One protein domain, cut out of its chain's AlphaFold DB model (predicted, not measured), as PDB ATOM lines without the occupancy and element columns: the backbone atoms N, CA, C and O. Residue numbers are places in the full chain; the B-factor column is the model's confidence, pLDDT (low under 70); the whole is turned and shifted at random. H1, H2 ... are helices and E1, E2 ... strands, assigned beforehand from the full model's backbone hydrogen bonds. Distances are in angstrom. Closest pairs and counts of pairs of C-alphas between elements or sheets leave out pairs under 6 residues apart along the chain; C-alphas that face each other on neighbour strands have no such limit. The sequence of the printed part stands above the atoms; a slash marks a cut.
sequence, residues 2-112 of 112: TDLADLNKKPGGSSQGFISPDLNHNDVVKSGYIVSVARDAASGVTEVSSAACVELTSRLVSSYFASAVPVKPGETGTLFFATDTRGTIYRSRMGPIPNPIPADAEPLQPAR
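What this domain is: This is residues 2 to 112 of the 112 residues of an uncharacterized protein of Acidobacteria bacterium (UniProt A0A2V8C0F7). Little of this domain is regular structure: look for one strongly twisted sheet, a meander, each strand the antiparallel neighbour of the one before, in the order E1 E2 E3 E4 E5 E6, with long loops, residues 9 to 27 and 40 to 63, and short H1 beside it. The 111 printed residues hold H1, then six strands: mostly strand, with 35 residues in named elements. The whole is compact, radius of gyration of the C-alphas 14.7 A, spanning 41 by 32 by 24 A.

How they stand to each other: H1, residues 4 to 8, only grazes the sheet; its O i to N i+4 pair is within hydrogen-bond range. Look next for hairpins: E1, residues 28 to 30, with E2, residues 33 to 39 (N 30 to O 33, 2.8 A); E2 with E3, residues 64 to 70 (N 34 to O 69, 2.8 A); E3 with E4, residues 80 to 84 (N 66 to O 83, 2.8 A); E4 with E5, residues 89 to 92 (N 80 to O 92, 2.9 A); E5 with E6, residues 106 to 109 (N 91 to O 106, 2.9 A).

Where its parts are: Find C-alpha 4 at (218.389, -16.473, 316.749), where H1 begins; E2 runs 19.6 A and E3 20.1 A from first to last C-alpha, and E6 ends at C-alpha 109 at (226.234, -30.582, 332.709).

The domain as a whole: The printed part has no cut; links H1 to E1, E2 to E3 and E5 to E6 are long. Residues 110 to 112 have pLDDT under 70.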
ATOM      1  N   THR A   2     221.803 -20.610 312.105       88.94
ATOM      2  CA  THR A   2     222.964 -19.822 312.566       88.94
ATOM      3  C   THR A   2     222.579 -18.419 313.033       88.94
ATOM      4  O   THR A   2     223.436 -17.546 313.079       88.94
ATOM      5  N   ASP A   3     221.295 -18.190 313.308       91.50
ATOM      6  CA  ASP A   3     220.767 -16.911 313.774       91.50
ATOM      7  C   ASP A   3     219.568 -17.160 314.700       91.50
ATOM      8  O   ASP A   3     218.688 -17.973 314.388       91.50
ATOM      9  N   LEU A   4     219.531 -16.463 315.837       92.31
ATOM     10  CA  LEU A   4     218.389 -16.473 316.749       92.31
ATOM     11  C   LEU A   4     217.109 -15.952 316.075       92.31
ATOM     12  O   LEU A   4     216.026 -16.463 316.354       92.31
ATOM     13  N   ALA A   5     217.210 -15.021 315.123       92.44
ATOM     14  CA  ALA A   5     216.056 -14.507 314.389       92.44
ATOM     15  C   ALA A   5     215.281 -15.618 313.667       92.44
ATOM     16  O   ALA A   5     214.052 -15.596 313.633       92.44
ATOM     17  N   ASP A   6     215.976 -16.627 313.137       91.69
ATOM     18  CA  ASP A   6     215.331 -17.772 312.493       91.69
ATOM     19  C   ASP A   6     214.645 -18.703 313.494       91.69
ATOM     20  O   ASP A   6     213.546 -19.191 313.232       91.69
ATOM     21  N   LEU A   7     215.257 -18.911 314.661       90.12
ATOM     22  CA  LEU A   7     214.681 -19.722 315.737       90.12
ATOM     23  C   LEU A   7     213.471 -19.042 316.393       90.12
ATOM     24  O   LEU A   7     212.593 -19.715 316.940       90.12
ATOM     25  N   ASN A   8     213.414 -17.713 316.346       92.44
ATOM     26  CA  ASN A   8     212.301 -16.938 316.872       92.44
ATOM     27  C   ASN A   8     211.062 -16.957 315.957       92.44
ATOM     28  O   ASN A   8     209.949 -16.685 316.415       92.44
ATOM     29  N   LYS A   9     211.213 -17.326 314.678       91.19
ATOM     30  CA  LYS A   9     210.086 -17.418 313.743       91.19
ATOM     31  C   LYS A   9     209.121 -18.524 314.158       91.19
ATOM     32  O   LYS A   9     209.510 -19.638 314.501       91.19
ATOM     33  N   LYS A  10     207.829 -18.215 314.073       88.31
ATOM     34  CA  LYS A  10     206.754 -19.178 314.320       88.31
ATOM     35  C   LYS A  10     206.534 -20.069 313.088       88.31
ATOM     36  O   LYS A  10     206.361 -19.537 311.988       88.31
ATOM     37  N   PRO A  11     206.482 -21.400 313.243       86.38
ATOM     38  CA  PRO A  11     205.960 -22.286 312.207       86.38
ATOM     39  C   PRO A  11     204.487 -21.995 311.900       86.38
ATOM     40  O   PRO A  11     203.745 -21.502 312.757       86.38
ATOM     41  N   GLY A  12     204.040 -22.336 310.688       86.31
ATOM     42  CA  GLY A  12     202.623 -22.270 310.326       86.31
ATOM     43  C   GLY A  12     201.760 -23.062 311.316       86.31
ATOM     44  O   GLY A  12     202.068 -24.207 311.632       86.31
ATOM     45  N   GLY A  13     200.701 -22.440 311.841       84.25
ATOM     46  CA  GLY A  13     199.827 -23.048 312.853       84.25
ATOM     47  C   GLY A  13     200.316 -22.937 314.305       84.25
ATOM     48  O   GLY A  13     199.581 -23.333 315.204       84.25
ATOM     49  N   SER A  14     201.499 -22.364 314.560       87.69
ATOM     50  CA  SER A  14     201.980 -22.060 315.915       87.69
ATOM     51  C   SER A  14     201.753 -20.592 316.291       87.69
ATOM     52  O   SER A  14     201.829 -19.689 315.451       87.69
ATOM     53  N   SER A  15     201.522 -20.334 317.579       86.19
ATOM     54  CA  SER A  15     201.520 -18.986 318.163       86.19
ATOM     55  C   SER A  15     202.903 -18.539 318.655       86.19
ATOM     56  O   SER A  15     203.071 -17.364 318.980       86.19
ATOM     57  N   GLN A  16     203.889 -19.443 318.699       86.94
ATOM     58  CA  GLN A  16     205.225 -19.193 319.248       86.94
ATOM     59  C   GLN A  16     206.334 -19.791 318.367       86.94
ATOM     60  O   GLN A  16     206.138 -20.812 317.698       86.94
ATOM     61  N   GLY A  17     207.493 -19.127 318.357       87.62
ATOM     62  CA  GLY A  17     208.738 -19.677 317.820       87.62
ATOM     63  C   GLY A  17     209.371 -20.688 318.775       87.62
ATOM     64  O   GLY A  17     208.833 -20.975 319.845       87.62
ATOM     65  N   PHE A  18     210.530 -21.223 318.396       88.94
ATOM     66  CA  PHE A  18     211.261 -22.176 319.237       88.94
ATOM     67  C   PHE A  18     211.880 -21.506 320.471       88.94
ATOM     68  O   PHE A  18     211.987 -22.117 321.533       88.94
ATOM     69  N   ILE A  19     212.262 -20.236 320.337       90.88
ATOM     70  CA  ILE A  19     212.798 -19.410 321.421       90.88
ATOM     71  C   ILE A  19     211.894 -18.214 321.706       90.88
ATOM     72  O   ILE A  19     211.128 -17.761 320.851       90.88
ATOM     73  N   SER A  20     212.007 -17.689 322.923       88.25
ATOM     74  CA  SER A  20     211.229 -16.542 323.385       88.25
ATOM     75  C   SER A  20     211.474 -15.277 322.535       88.25
ATOM     76  O   SER A  20     212.579 -15.101 322.020       88.25
ATOM     77  N   PRO A  21     210.477 -14.374 322.400       90.19
ATOM     78  CA  PRO A  21     210.573 -13.137 321.605       90.19
ATOM     79  C   PRO A  21     211.706 -12.180 321.974       90.19
ATOM     80  O   PRO A  21     212.061 -11.318 321.181       90.19
ATOM     81  N   ASP A  22     212.260 -12.300 323.174       90.50
ATOM     82  CA  ASP A  22     213.374 -11.477 323.629       90.50
ATOM     83  C   ASP A  22     214.748 -12.018 323.194       90.50
ATOM     84  O   ASP A  22     215.756 -11.348 323.383       90.50
ATOM     85  N   LEU A  23     214.788 -13.195 322.558       92.56
ATOM     86  CA  LEU A  23     215.948 -13.730 321.846       92.56
ATOM     87  C   LEU A  23     215.739 -13.631 320.324       92.56
ATOM     88  O   LEU A  23     215.779 -14.630 319.617       92.56
ATOM     89  N   ASN A  24     215.426 -12.442 319.809       92.19
ATOM     90  CA  ASN A  24     214.973 -12.255 318.421       92.19
ATOM     91  C   ASN A  24     216.079 -11.982 317.385       92.19
ATOM     92  O   ASN A  24     215.771 -11.892 316.201       92.19
ATOM     93  N   HIS A  25     217.332 -11.825 317.801       94.38
ATOM     94  CA  HIS A  25     218.501 -11.696 316.929       94.38
ATOM     95  C   HIS A  25     219.756 -12.094 317.708       94.38
ATOM     96  O   HIS A  25     219.741 -12.111 318.942       94.38
ATOM     97  N   ASN A  26     220.828 -12.441 316.997       95.56
ATOM     98  CA  ASN A  26     222.130 -12.667 317.621       95.56
ATOM     99  C   ASN A  26     222.629 -11.425 318.369       95.56
ATOM    100  O   ASN A  26     222.334 -10.297 317.989       95.56
ATOM    101  N   ASP A  27     223.416 -11.666 319.414       95.62
ATOM    102  CA  ASP A  27     224.057 -10.649 320.252       95.62
ATOM    103  C   ASP A  27     223.081  -9.798 321.080       95.62
ATOM    104  O   ASP A  27     223.433  -8.752 321.633       95.62
ATOM    105  N   VAL A  28     221.856 -10.293 321.246       95.75
ATOM    106  CA  VAL A  28     220.880  -9.720 322.167       95.75
ATOM    107  C   VAL A  28     221.312  -9.919 323.620       95.75
ATOM    108  O   VAL A  28     221.845 -10.964 324.009       95.75
ATOM    109  N   VAL A  29     221.048  -8.907 324.447       96.50
ATOM    110  CA  VAL A  29     221.298  -8.969 325.887       96.50
ATOM    111  C   VAL A  29     220.083  -9.551 326.602       96.50
ATOM    112  O   VAL A  29     219.013  -8.945 326.618       96.50
ATOM    113  N   LYS A  30     220.269 -10.684 327.280       93.56
ATOM    114  CA  LYS A  30     219.270 -11.304 328.155       93.56
ATOM    115  C   LYS A  30     219.900 -11.650 329.498       93.56
ATOM    116  O   LYS A  30     220.936 -12.303 329.564       93.56
ATOM    117  N   SER A  31     219.278 -11.191 330.583       94.12
ATOM    118  CA  SER A  31     219.714 -11.471 331.963       94.12
ATOM    119  C   SER A  31     221.201 -11.181 332.237       94.12
ATOM    120  O   SER A  31     221.833 -11.883 333.019       94.12
ATOM    121  N   GLY A  32     221.773 -10.156 331.593       96.31
ATOM    122  CA  GLY A  32     223.181  -9.776 331.768       96.31
ATOM    123  C   GLY A  32     224.178 -10.509 330.862       96.31
ATOM    124  O   GLY A  32     225.386 -10.300 331.009       96.31
ATOM    125  N   TYR A  33     223.696 -11.317 329.916       97.75
ATOM    126  CA  TYR A  33     224.509 -12.052 328.950       97.75
ATOM    127  C   TYR A  33     224.150 -11.662 327.521       97.75
ATOM    128  O   TYR A  33     222.979 -11.506 327.191       97.75
ATOM    129  N   ILE A  34     225.171 -11.546 326.684       98.06
ATOM    130  CA  ILE A  34     225.074 -11.484 325.230       98.06
ATOM    131  C   ILE A  34     224.907 -12.924 324.748       98.06
ATOM    132  O   ILE A  34     225.767 -13.765 325.030       98.06
ATOM    133  N   VAL A  35     223.794 -13.215 324.075       97.69
ATOM    134  CA  VAL A  35     223.454 -14.561 323.597       97.69
ATOM    135  C   VAL A  35     223.507 -14.598 322.077       97.69
ATOM    136  O   VAL A  35     222.928 -13.745 321.406       97.69
ATOM    137  N   SER A  36     224.171 -15.607 321.524       96.75
ATOM    138  CA  SER A  36     224.297 -15.770 320.074       96.75
ATOM    139  C   SER A  36     224.334 -17.235 319.655       96.75
ATOM    140  O   SER A  36     224.721 -18.117 320.427       96.75
ATOM    141  N   VAL A  37     223.929 -17.488 318.411       96.25
ATOM    142  CA  VAL A  37     224.075 -18.774 317.724       96.25
ATOM    143  C   VAL A  37     224.832 -18.550 316.423       96.25
ATOM    144  O   VAL A  37     224.583 -17.589 315.708       96.25
ATOM    145  N   ALA A  38     225.739 -19.455 316.087       96.56
ATOM    146  CA  ALA A  38     226.520 -19.434 314.861       96.56
ATOM    147  C   ALA A  38     226.618 -20.841 314.262       96.56
ATOM    148  O   ALA A  38     226.243 -21.841 314.879       96.56
ATOM    149  N   ARG A  39     227.152 -20.929 313.040       96.25
ATOM    150  CA  ARG A  39     227.616 -22.204 312.485       96.25
ATOM    151  C   ARG A  39     228.737 -22.742 313.368       96.25
ATOM    152  O   ARG A  39     229.655 -21.997 313.704       96.25
ATOM    153  N   ASP A  40     228.680 -24.023 313.699       97.06
ATOM    154  CA  ASP A  40     229.806 -24.704 314.331       97.06
ATOM    155  C   ASP A  40     230.999 -24.747 313.358       97.06
ATOM    156  O   ASP A  40     230.857 -25.139 312.196       97.06
ATOM    157  N   ALA A  41     232.160 -24.285 313.817       96.88
ATOM    158  CA  ALA A  41     233.382 -24.198 313.026       96.88
ATOM    159  C   ALA A  41     234.191 -25.510 313.013       96.88
ATOM    160  O   ALA A  41     235.287 -25.549 312.449       96.88
ATOM    161  N   ALA A  42     233.670 -26.592 313.602       96.00
ATOM    162  CA  ALA A  42     234.271 -27.914 313.521       96.00
ATOM    163  C   ALA A  42     234.405 -28.407 312.067       96.00
ATOM    164  O   ALA A  42     233.575 -28.142 311.189       96.00
ATOM    165  N   SER A  43     235.459 -29.184 311.803       95.00
ATOM    166  CA  SER A  43     235.659 -29.822 310.501       95.00
ATOM    167  C   SER A  43     234.507 -30.778 310.180       95.00
ATOM    168  O   SER A  43     234.138 -31.601 311.014       95.00
ATOM    169  N   GLY A  44     233.983 -30.713 308.954       93.00
ATOM    170  CA  GLY A  44     232.894 -31.585 308.500       93.00
ATOM    171  C   GLY A  44     231.486 -31.038 308.752       93.00
ATOM    172  O   GLY A  44     230.517 -31.659 308.324       93.00
ATOM    173  N   VAL A  45     231.345 -29.861 309.370       94.69
ATOM    174  CA  VAL A  45     230.057 -29.155 309.411       94.69
ATOM    175  C   VAL A  45     229.712 -28.680 308.004       94.69
ATOM    176  O   VAL A  45     230.489 -27.955 307.377       94.69
ATOM    177  N   THR A  46     228.541 -29.060 307.504       94.25
ATOM    178  CA  THR A  46     228.073 -28.764 306.146       94.25
ATOM    179  C   THR A  46     226.796 -27.945 306.177       94.25
ATOM    180  O   THR A  46     226.075 -27.909 307.174       94.25
ATOM    181  N   GLU A  47     226.500 -27.291 305.061       91.62
ATOM    182  CA  GLU A  47     225.173 -26.731 304.837       91.62
ATOM    183  C   GLU A  47     224.189 -27.849 304.500       91.62
ATOM    184  O   GLU A  47     224.564 -28.858 303.900       91.62
ATOM    185  N   VAL A  48     222.935 -27.677 304.905       89.25
ATOM    186  CA  VAL A  48     221.872 -28.654 304.672       89.25
ATOM    187  C   VAL A  48     220.843 -28.033 303.741       89.25
ATOM    188  O   VAL A  48     220.259 -26.995 304.043       89.25
ATOM    189  N   SER A  49     220.598 -28.669 302.602       76.00
ATOM    190  CA  SER A  49     219.571 -28.257 301.644       76.00
ATOM    191  C   SER A  49     218.252 -28.973 301.945       76.00
ATOM    192  O   SER A  49     217.799 -29.816 301.173       76.00
ATOM    193  N   SER A  50     217.658 -28.699 303.104       75.12
ATOM    194  CA  SER A  50     216.339 -29.225 303.476       75.12
ATOM    195  C   SER A  50     215.304 -28.109 303.492       75.12
ATOM    196  O   SER A  50     215.611 -26.986 303.893       75.12
ATOM    197  N   ALA A  51     214.066 -28.424 303.106       75.38
ATOM    198  CA  ALA A  51     212.951 -27.505 303.294       75.38
ATOM    199  C   ALA A  51     212.781 -27.209 304.792       75.38
ATOM    200  O   ALA A  51     212.677 -28.125 305.608       75.38
ATOM    201  N   ALA A  52     212.784 -25.929 305.149       77.56
ATOM    202  CA  ALA A  52     212.517 -25.488 306.507       77.56
ATOM    203  C   ALA A  52     211.011 -25.300 306.722       77.56
ATOM    204  O   ALA A  52     210.278 -24.950 305.800       77.56
ATOM    205  N   CYS A  53     210.547 -25.489 307.959       80.50
ATOM    206  CA  CYS A  53     209.151 -25.235 308.338       80.50
ATOM    207  C   CYS A  53     208.795 -23.737 308.410       80.50
ATOM    208  O   CYS A  53     207.635 -23.388 308.613       80.50
ATOM    209  N   VAL A  54     209.799 -22.866 308.296       83.81
ATOM    210  CA  VAL A  54     209.700 -21.405 308.312       83.81
ATOM    211  C   VAL A  54     210.595 -20.841 307.214       83.81
ATOM    212  O   VAL A  54     211.583 -21.473 306.838       83.81
ATOM    213  N   GLU A  55     210.287 -19.646 306.718       84.81
ATOM    214  CA  GLU A  55     211.201 -18.929 305.827       84.81
ATOM    215  C   GLU A  55     212.453 -18.511 306.600       84.81
ATOM    216  O   GLU A  55     212.380 -17.731 307.551       84.81
ATOM    217  N   LEU A  56     213.610 -19.035 306.204       86.19
ATOM    218  CA  LEU A  56     214.881 -18.755 306.864       86.19
ATOM    219  C   LEU A  56     215.613 -17.597 306.196       86.19
ATOM    220  O   LEU A  56     215.603 -17.462 304.975       86.19
ATOM    221  N   THR A  57     216.280 -16.785 307.009       85.25
ATOM    222  CA  THR A  57     217.220 -15.751 306.556       85.25
ATOM    223  C   THR A  57     218.668 -16.237 306.615       85.25
ATOM    224  O   THR A  57     219.505 -15.735 305.870       85.25
ATOM    225  N   SER A  58     218.967 -17.238 307.452       85.69
ATOM    226  CA  SER A  58     220.267 -17.910 307.524       85.69
ATOM    227  C   SER A  58     220.260 -19.289 306.859       85.69
ATOM    228  O   SER A  58     219.218 -19.897 306.601       85.69
ATOM    229  N   ARG A  59     221.459 -19.807 306.570       84.75
ATOM    230  CA  ARG A  59     221.626 -21.148 306.001       84.75
ATOM    231  C   ARG A  59     221.420 -22.218 307.073       84.75
ATOM    232  O   ARG A  59     221.867 -22.087 308.215       84.75
ATOM    233  N   LEU A  60     220.788 -23.325 306.690       90.25
ATOM    234  CA  LEU A  60     220.763 -24.521 307.524       90.25
ATOM    235  C   LEU A  60     222.139 -25.180 307.524       90.25
ATOM    236  O   LEU A  60     222.807 -25.262 306.497       90.25
ATOM    237  N   VAL A  61     222.544 -25.657 308.694       93.62
ATOM    238  CA  VAL A  61     223.855 -26.253 308.950       93.62
ATOM    239  C   VAL A  61     223.673 -27.530 309.756       93.62
ATOM    240  O   VAL A  61     222.737 -27.614 310.553       93.62
ATOM    241  N   SER A  62     224.554 -28.509 309.550       94.25
ATOM    242  CA  SER A  62     224.508 -29.797 310.250       94.25
ATOM    243  C   SER A  62     224.897 -29.696 311.728       94.25
ATOM    244  O   SER A  62     224.495 -30.549 312.512       94.25
ATOM    245  N   SER A  63     225.625 -28.642 312.118       95.56
ATOM    246  CA  SER A  63     225.918 -28.315 313.515       95.56
ATOM    247  C   SER A  63     225.910 -26.808 313.772       95.56
ATOM    248  O   SER A  63     226.198 -26.000 312.882       95.56
ATOM    249  N   TYR A  64     225.558 -26.437 315.001       95.62
ATOM    250  CA  TYR A  64     225.522 -25.070 315.504       95.62
ATOM    251  C   TYR A  64     226.439 -24.930 316.718       95.62
ATOM    252  O   TYR A  64     226.691 -25.897 317.430       95.62
ATOM    253  N   PHE A  65     226.860 -23.701 316.974       97.88
ATOM    254  CA  PHE A  65     227.510 -23.276 318.203       97.88
ATOM    255  C   PHE A  65     226.650 -22.182 318.832       97.88
ATOM    256  O   PHE A  65     226.305 -21.215 318.158       97.88
ATOM    257  N   ALA A  66     226.283 -22.329 320.099       97.56
ATOM    258  CA  ALA A  66     225.565 -21.317 320.860       97.56
ATOM    259  C   ALA A  66     226.428 -20.847 322.028       97.56
ATOM    260  O   ALA A  66     227.055 -21.668 322.699       97.56
ATOM    261  N   SER A  67     226.434 -19.543 322.291       97.94
ATOM    262  CA  SER A  67     227.212 -18.955 323.381       97.94
ATOM    263  C   SER A  67     226.399 -17.984 324.221       97.94
ATOM    264  O   SER A  67     225.447 -17.365 323.745       97.94
ATOM    265  N   ALA A  68     226.803 -17.859 325.485       98.19
ATOM    266  CA  ALA A  68     226.357 -16.805 326.379       98.19
ATOM    267  C   ALA A  68     227.575 -16.201 327.084       98.19
ATOM    268  O   ALA A  68     228.264 -16.866 327.866       98.19
ATOM    269  N   VAL A  69     227.835 -14.927 326.803       98.25
ATOM    270  CA  VAL A  69     228.979 -14.172 327.326       98.25
ATOM    271  C   VAL A  69     228.456 -13.059 328.232       98.25
ATOM    272  O   VAL A  69     227.579 -12.316 327.797       98.25
ATOM    273  N   PRO A  70     228.941 -12.899 329.478       98.06
ATOM    274  CA  PRO A  70     228.534 -11.773 330.312       98.06
ATOM    275  C   PRO A  70     228.797 -10.443 329.597       98.06
ATOM    276  O   PRO A  70     229.900 -10.227 329.100       98.06
ATOM    277  N   VAL A  71     227.820  -9.530 329.595       97.69
ATOM    278  CA  VAL A  71     227.991  -8.159 329.073       97.69
ATOM    279  C   VAL A  71     229.193  -7.472 329.730       97.69
ATOM    280  O   VAL A  71     229.975  -6.804 329.060       97.69
ATOM    281  N   LYS A  72     229.356  -7.664 331.045       96.81
ATOM    282  CA  LYS A  72     230.519  -7.212 331.806       96.81
ATOM    283  C   LYS A  72     231.003  -8.336 332.731       96.81
ATOM    284  O   LYS A  72     230.404  -8.545 333.792       96.81
ATOM    285  N   PRO A  73     232.054  -9.082 332.342       95.75
ATOM    286  CA  PRO A  73     232.604 -10.166 333.152       95.75
ATOM    287  C   PRO A  73     232.980  -9.701 334.561       95.75
ATOM    288  O   PRO A  73     233.615  -8.664 334.734       95.75
ATOM    289  N   GLY A  74     232.568 -10.466 335.570       93.44
ATOM    290  CA  GLY A  74     232.729 -10.131 336.986       93.44
ATOM    291  C   GLY A  74     231.573  -9.323 337.589       93.44
ATOM    292  O   GLY A  74     231.439  -9.320 338.808       93.44
ATOM    293  N   GLU A  75     230.713  -8.704 336.770       95.62
ATOM    294  CA  GLU A  75     229.562  -7.915 337.241       95.62
ATOM    295  C   GLU A  75     228.224  -8.517 336.811       95.62
ATOM    296  O   GLU A  75     227.415  -8.885 337.658       95.62
ATOM    297  N   THR A  76     227.987  -8.668 335.505       95.88
ATOM    298  CA  THR A  76     226.727  -9.249 335.003       95.88
ATOM    299  C   THR A  76     226.755 -10.779 334.966       95.88
ATOM    300  O   THR A  76     225.723 -11.421 334.788       95.88
ATOM    301  N   GLY A  77     227.938 -11.368 335.156       95.19
ATOM    302  CA  GLY A  77     228.173 -12.805 335.186       95.19
ATOM    303  C   GLY A  77     229.647 -13.132 335.426       95.19
ATOM    304  O   GLY A  77     230.527 -12.350 335.075       95.19
ATOM    305  N   THR A  78     229.928 -14.286 336.032       95.69
ATOM    306  CA  THR A  78     231.299 -14.757 336.330       95.69
ATOM    307  C   THR A  78     231.728 -15.955 335.486       95.69
ATOM    308  O   THR A  78     232.884 -16.374 335.551       95.69
ATOM    309  N   LEU A  79     230.804 -16.520 334.710       96.94
ATOM    310  CA  LEU A  79     231.023 -17.681 333.861       96.94
ATOM    311  C   LEU A  79     230.687 -17.334 332.416       96.94
ATOM    312  O   LEU A  79     229.793 -16.538 332.154       96.94
ATOM    313  N   PHE A  80     231.391 -17.967 331.494       98.12
ATOM    314  CA  PHE A  80     231.094 -17.971 330.070       98.12
ATOM    315  C   PHE A  80     230.535 -19.341 329.721       98.12
ATOM    316  O   PHE A  80     231.063 -20.342 330.211       98.12
ATOM    317  N   PHE A  81     229.498 -19.397 328.888       98.00
ATOM    318  CA  PHE A  81     228.849 -20.653 328.527       98.00
ATOM    319  C   PHE A  81     228.871 -20.879 327.025       98.00
ATOM    320  O   PHE A  81     228.773 -19.932 326.240       98.00
ATOM    321  N   ALA A  82     228.946 -22.149 326.643       98.12
ATOM    322  CA  ALA A  82     228.755 -22.572 325.269       98.12
ATOM    323  C   ALA A  82     228.130 -23.961 325.203       98.12
ATOM    324  O   ALA A  82     228.268 -24.776 326.118       98.12
ATOM    325  N   THR A  83     227.447 -24.227 324.100       97.62
ATOM    326  CA  THR A  83     226.938 -25.548 323.745       97.62
ATOM    327  C   THR A  83     226.907 -25.692 322.229       97.62
ATOM    328  O   THR A  83     226.939 -24.705 321.494       97.62
ATOM    329  N   ASP A  84     226.853 -26.926 321.758       96.38
ATOM    330  CA  ASP A  84     226.717 -27.269 320.348       96.38
ATOM    331  C   ASP A  84     225.721 -28.426 320.191       96.38
ATOM    332  O   ASP A  84     225.007 -28.787 321.133       96.38
ATOM    333  N   THR A  85     225.655 -29.024 319.003       93.94
ATOM    334  CA  THR A  85     224.745 -30.147 318.723       93.94
ATOM    335  C   THR A  85     224.943 -31.377 319.609       93.94
ATOM    336  O   THR A  85     224.043 -32.213 319.668       93.94
ATOM    337  N   ARG A  86     226.058 -31.494 320.346       93.19
ATOM    338  CA  ARG A  86     226.279 -32.571 321.326       93.19
ATOM    339  C   ARG A  86     225.436 -32.392 322.592       93.19
ATOM    340  O   ARG A  86     225.380 -33.306 323.408       93.19
ATOM    341  N   GLY A  87     224.835 -31.220 322.810       92.00
ATOM    342  CA  GLY A  87     223.916 -30.952 323.924       92.00
ATOM    343  C   GLY A  87     224.565 -30.856 325.310       92.00
ATOM    344  O   GLY A  87     223.865 -30.679 326.304       92.00
ATOM    345  N   THR A  88     225.894 -30.947 325.403       95.50
ATOM    346  CA  THR A  88     226.637 -30.655 326.639       95.50
ATOM    347  C   THR A  88     226.729 -29.143 326.822       95.50
ATOM    348  O   THR A  88     227.019 -28.417 325.866       95.50
ATOM    349  N   ILE A  89     226.495 -28.663 328.043       96.56
ATOM    350  CA  ILE A  89     226.722 -27.258 328.400       96.56
ATOM    351  C   ILE A  89     228.107 -27.164 329.017       96.56
ATOM    352  O   ILE A  89     228.386 -27.819 330.022       96.56
ATOM    353  N   TYR A  90     228.954 -26.327 328.433       97.62
ATOM    354  CA  TYR A  90     230.306 -26.059 328.902       97.62
ATOM    355  C   TYR A  90     230.370 -24.713 329.611       97.62
ATOM    356  O   TYR A  90     229.597 -23.800 329.307       97.62
ATOM    357  N   ARG A  91     231.310 -24.586 330.550       97.06
ATOM    358  CA  ARG A  91     231.579 -23.352 331.291       97.06
ATOM    359  C   ARG A  91     233.057 -22.975 331.231       97.06
ATOM    360  O   ARG A  91     233.921 -23.832 331.110       97.06
ATOM    361  N   SER A  92     233.349 -21.690 331.373       97.12
ATOM    362  CA  SER A  92     234.705 -21.167 331.559       97.12
ATOM    363  C   SER A  92     234.677 -19.990 332.529       97.12
ATOM    364  O   SER A  92     233.696 -19.253 332.589       97.12
ATOM    365  N   ARG A  93     235.759 -19.804 333.288       95.94
ATOM    366  CA  ARG A  93     236.020 -18.588 334.086       95.94
ATOM    367  C   ARG A  93     237.061 -17.671 333.446       95.94
ATOM    368  O   ARG A  93     237.232 -16.548 333.898       95.94
ATOM    369  N   MET A  94     237.777 -18.160 332.434       94.12
ATOM    370  CA  MET A  94     238.937 -17.471 331.861       94.12
ATOM    371  C   MET A  94     238.568 -16.539 330.704       94.12
ATOM    372  O   MET A  94     239.334 -15.639 330.377       94.12
ATOM    373  N   GLY A  95     237.409 -16.749 330.084       96.19
ATOM    374  CA  GLY A  95     236.968 -15.997 328.916       96.19
ATOM    375  C   GLY A  95     235.942 -16.773 328.090       96.19
ATOM    376  O   GLY A  95     235.610 -17.910 328.450       96.19
ATOM    377  N   PRO A  96     235.452 -16.176 326.987       97.75
ATOM    378  CA  PRO A  96     234.545 -16.834 326.055       97.75
ATOM    379  C   PRO A  96     235.105 -18.174 325.572       97.75
ATOM    380  O   PRO A  96     236.290 -18.287 325.258       97.75
ATOM    381  N   ILE A  97     234.243 -19.187 325.507       98.19
ATOM    382  CA  ILE A  97     234.605 -20.499 324.963       98.19
ATOM    383  C   ILE A  97     234.658 -20.368 323.434       98.19
ATOM    384  O   ILE A  97     233.717 -19.818 322.857       98.19
ATOM    385  N   PRO A  98     235.732 -20.826 322.769       97.94
ATOM    386  CA  PRO A  98     235.858 -20.677 321.327       97.94
ATOM    387  C   PRO A  98     234.907 -21.615 320.569       97.94
ATOM    388  O   PRO A  98     234.376 -22.581 321.116       97.94
ATOM    389  N   ASN A  99     234.719 -21.308 319.287       97.56
ATOM    390  CA  ASN A  99     234.012 -22.131 318.313       97.56
ATOM    391  C   ASN A  99     235.040 -22.679 317.297       97.56
ATOM    392  O   ASN A  99     235.694 -21.860 316.643       97.56
ATOM    393  N   PRO A 100     235.210 -24.007 317.144       97.69
ATOM    394  CA  PRO A 100     234.468 -25.069 317.828       97.69
ATOM    395  C   PRO A 100     234.830 -25.183 319.312       97.69
ATOM    396  O   PRO A 100     235.924 -24.792 319.724       97.69
ATOM    397  N   ILE A 101     233.915 -25.752 320.105       97.62
ATOM    398  CA  ILE A 101     234.152 -25.993 321.534       97.62
ATOM    399  C   ILE A 101     235.307 -26.999 321.682       97.62
ATOM    400  O   ILE A 101     235.185 -28.122 321.177       97.62
ATOM    401  N   PRO A 102     236.397 -26.643 322.389       96.50
ATOM    402  CA  PRO A 102     237.544 -27.524 322.584       96.50
ATOM    403  C   PRO A 102     237.159 -28.841 323.261       96.50
ATOM    404  O   PRO A 102     236.254 -28.885 324.094       96.50
ATOM    405  N   ALA A 103     237.860 -29.924 322.926       92.62
ATOM    406  CA  ALA A 103     237.600 -31.241 323.513       92.62
ATOM    407  C   ALA A 103     237.859 -31.288 325.031       92.62
ATOM    408  O   ALA A 103     237.278 -32.118 325.724       92.62
ATOM    409  N   ASP A 104     238.712 -30.398 325.535       93.31
ATOM    410  CA  ASP A 104     239.074 -30.226 326.942       93.31
ATOM    411  C   ASP A 104     238.249 -29.141 327.660       93.31
ATOM    412  O   ASP A 104     238.536 -28.812 328.811       93.31
ATOM    413  N   ALA A 105     237.216 -28.585 327.014       95.38
ATOM    414  CA  ALA A 105     236.327 -27.620 327.648       95.38
ATOM    415  C   ALA A 105     235.626 -28.227 328.875       95.38
ATOM    416  O   ALA A 105     235.195 -29.381 328.870       95.38
ATOM    417  N   GLU A 106     235.466 -27.426 329.929       96.12
ATOM    418  CA  GLU A 106     234.912 -27.901 331.195       96.12
ATOM    419  C   GLU A 106     233.381 -28.074 331.109       96.12
ATOM    420  O   GLU A 106     232.666 -27.083 330.911       96.12
ATOM    421  N   PRO A 107     232.836 -29.293 331.288       95.75
ATOM    422  CA  PRO A 107     231.395 -29.499 331.279       95.75
ATOM    423  C   PRO A 107     230.765 -28.966 332.573       95.75
ATOM    424  O   PRO A 107     231.201 -29.277 333.680       95.75
ATOM    425  N   LEU A 108     229.695 -28.184 332.439       92.19
ATOM    426  CA  LEU A 108     228.799 -27.837 333.545       92.19
ATOM    427  C   LEU A 108     227.762 -28.944 333.774       92.19
ATOM    428  O   LEU A 108     227.437 -29.259 334.916       92.19
ATOM    429  N   GLN A 109     227.226 -29.507 332.689       79.25
ATOM    430  CA  GLN A 109     226.234 -30.582 332.709       79.25
ATOM    431  C   GLN A 109     226.540 -31.565 331.572       79.25
ATOM    432  O   GLN A 109     226.748 -31.104 330.447       79.25
ATOM    433  N   PRO A 110     226.568 -32.889 331.828       65.94
ATOM    434  CA  PRO A 110     226.744 -33.878 330.769       65.94
ATOM    435  C   PRO A 110     225.539 -33.872 329.815       65.94
ATOM    436  O   PRO A 110     224.429 -33.519 330.223       65.94
ATOM    437  N   ALA A 111     225.758 -34.266 328.556       65.31
ATOM    438  CA  ALA A 111     224.679 -34.462 327.586       65.31
ATOM    439  C   ALA A 111     223.602 -35.413 328.143       65.31
ATOM    440  O   ALA A 111     223.925 -36.380 328.839       65.31
ATOM    441  N   ARG A 112     222.334 -35.111 327.849       57.09
ATOM    442  CA  ARG A 112     221.178 -35.933 328.233       57.09
ATOM    443  C   ARG A 112     220.905 -37.027 327.211       57.09
ATOM    444  O   ARG A 112     221.034 -36.732 326.004       57.09
TER     445      ARG A 112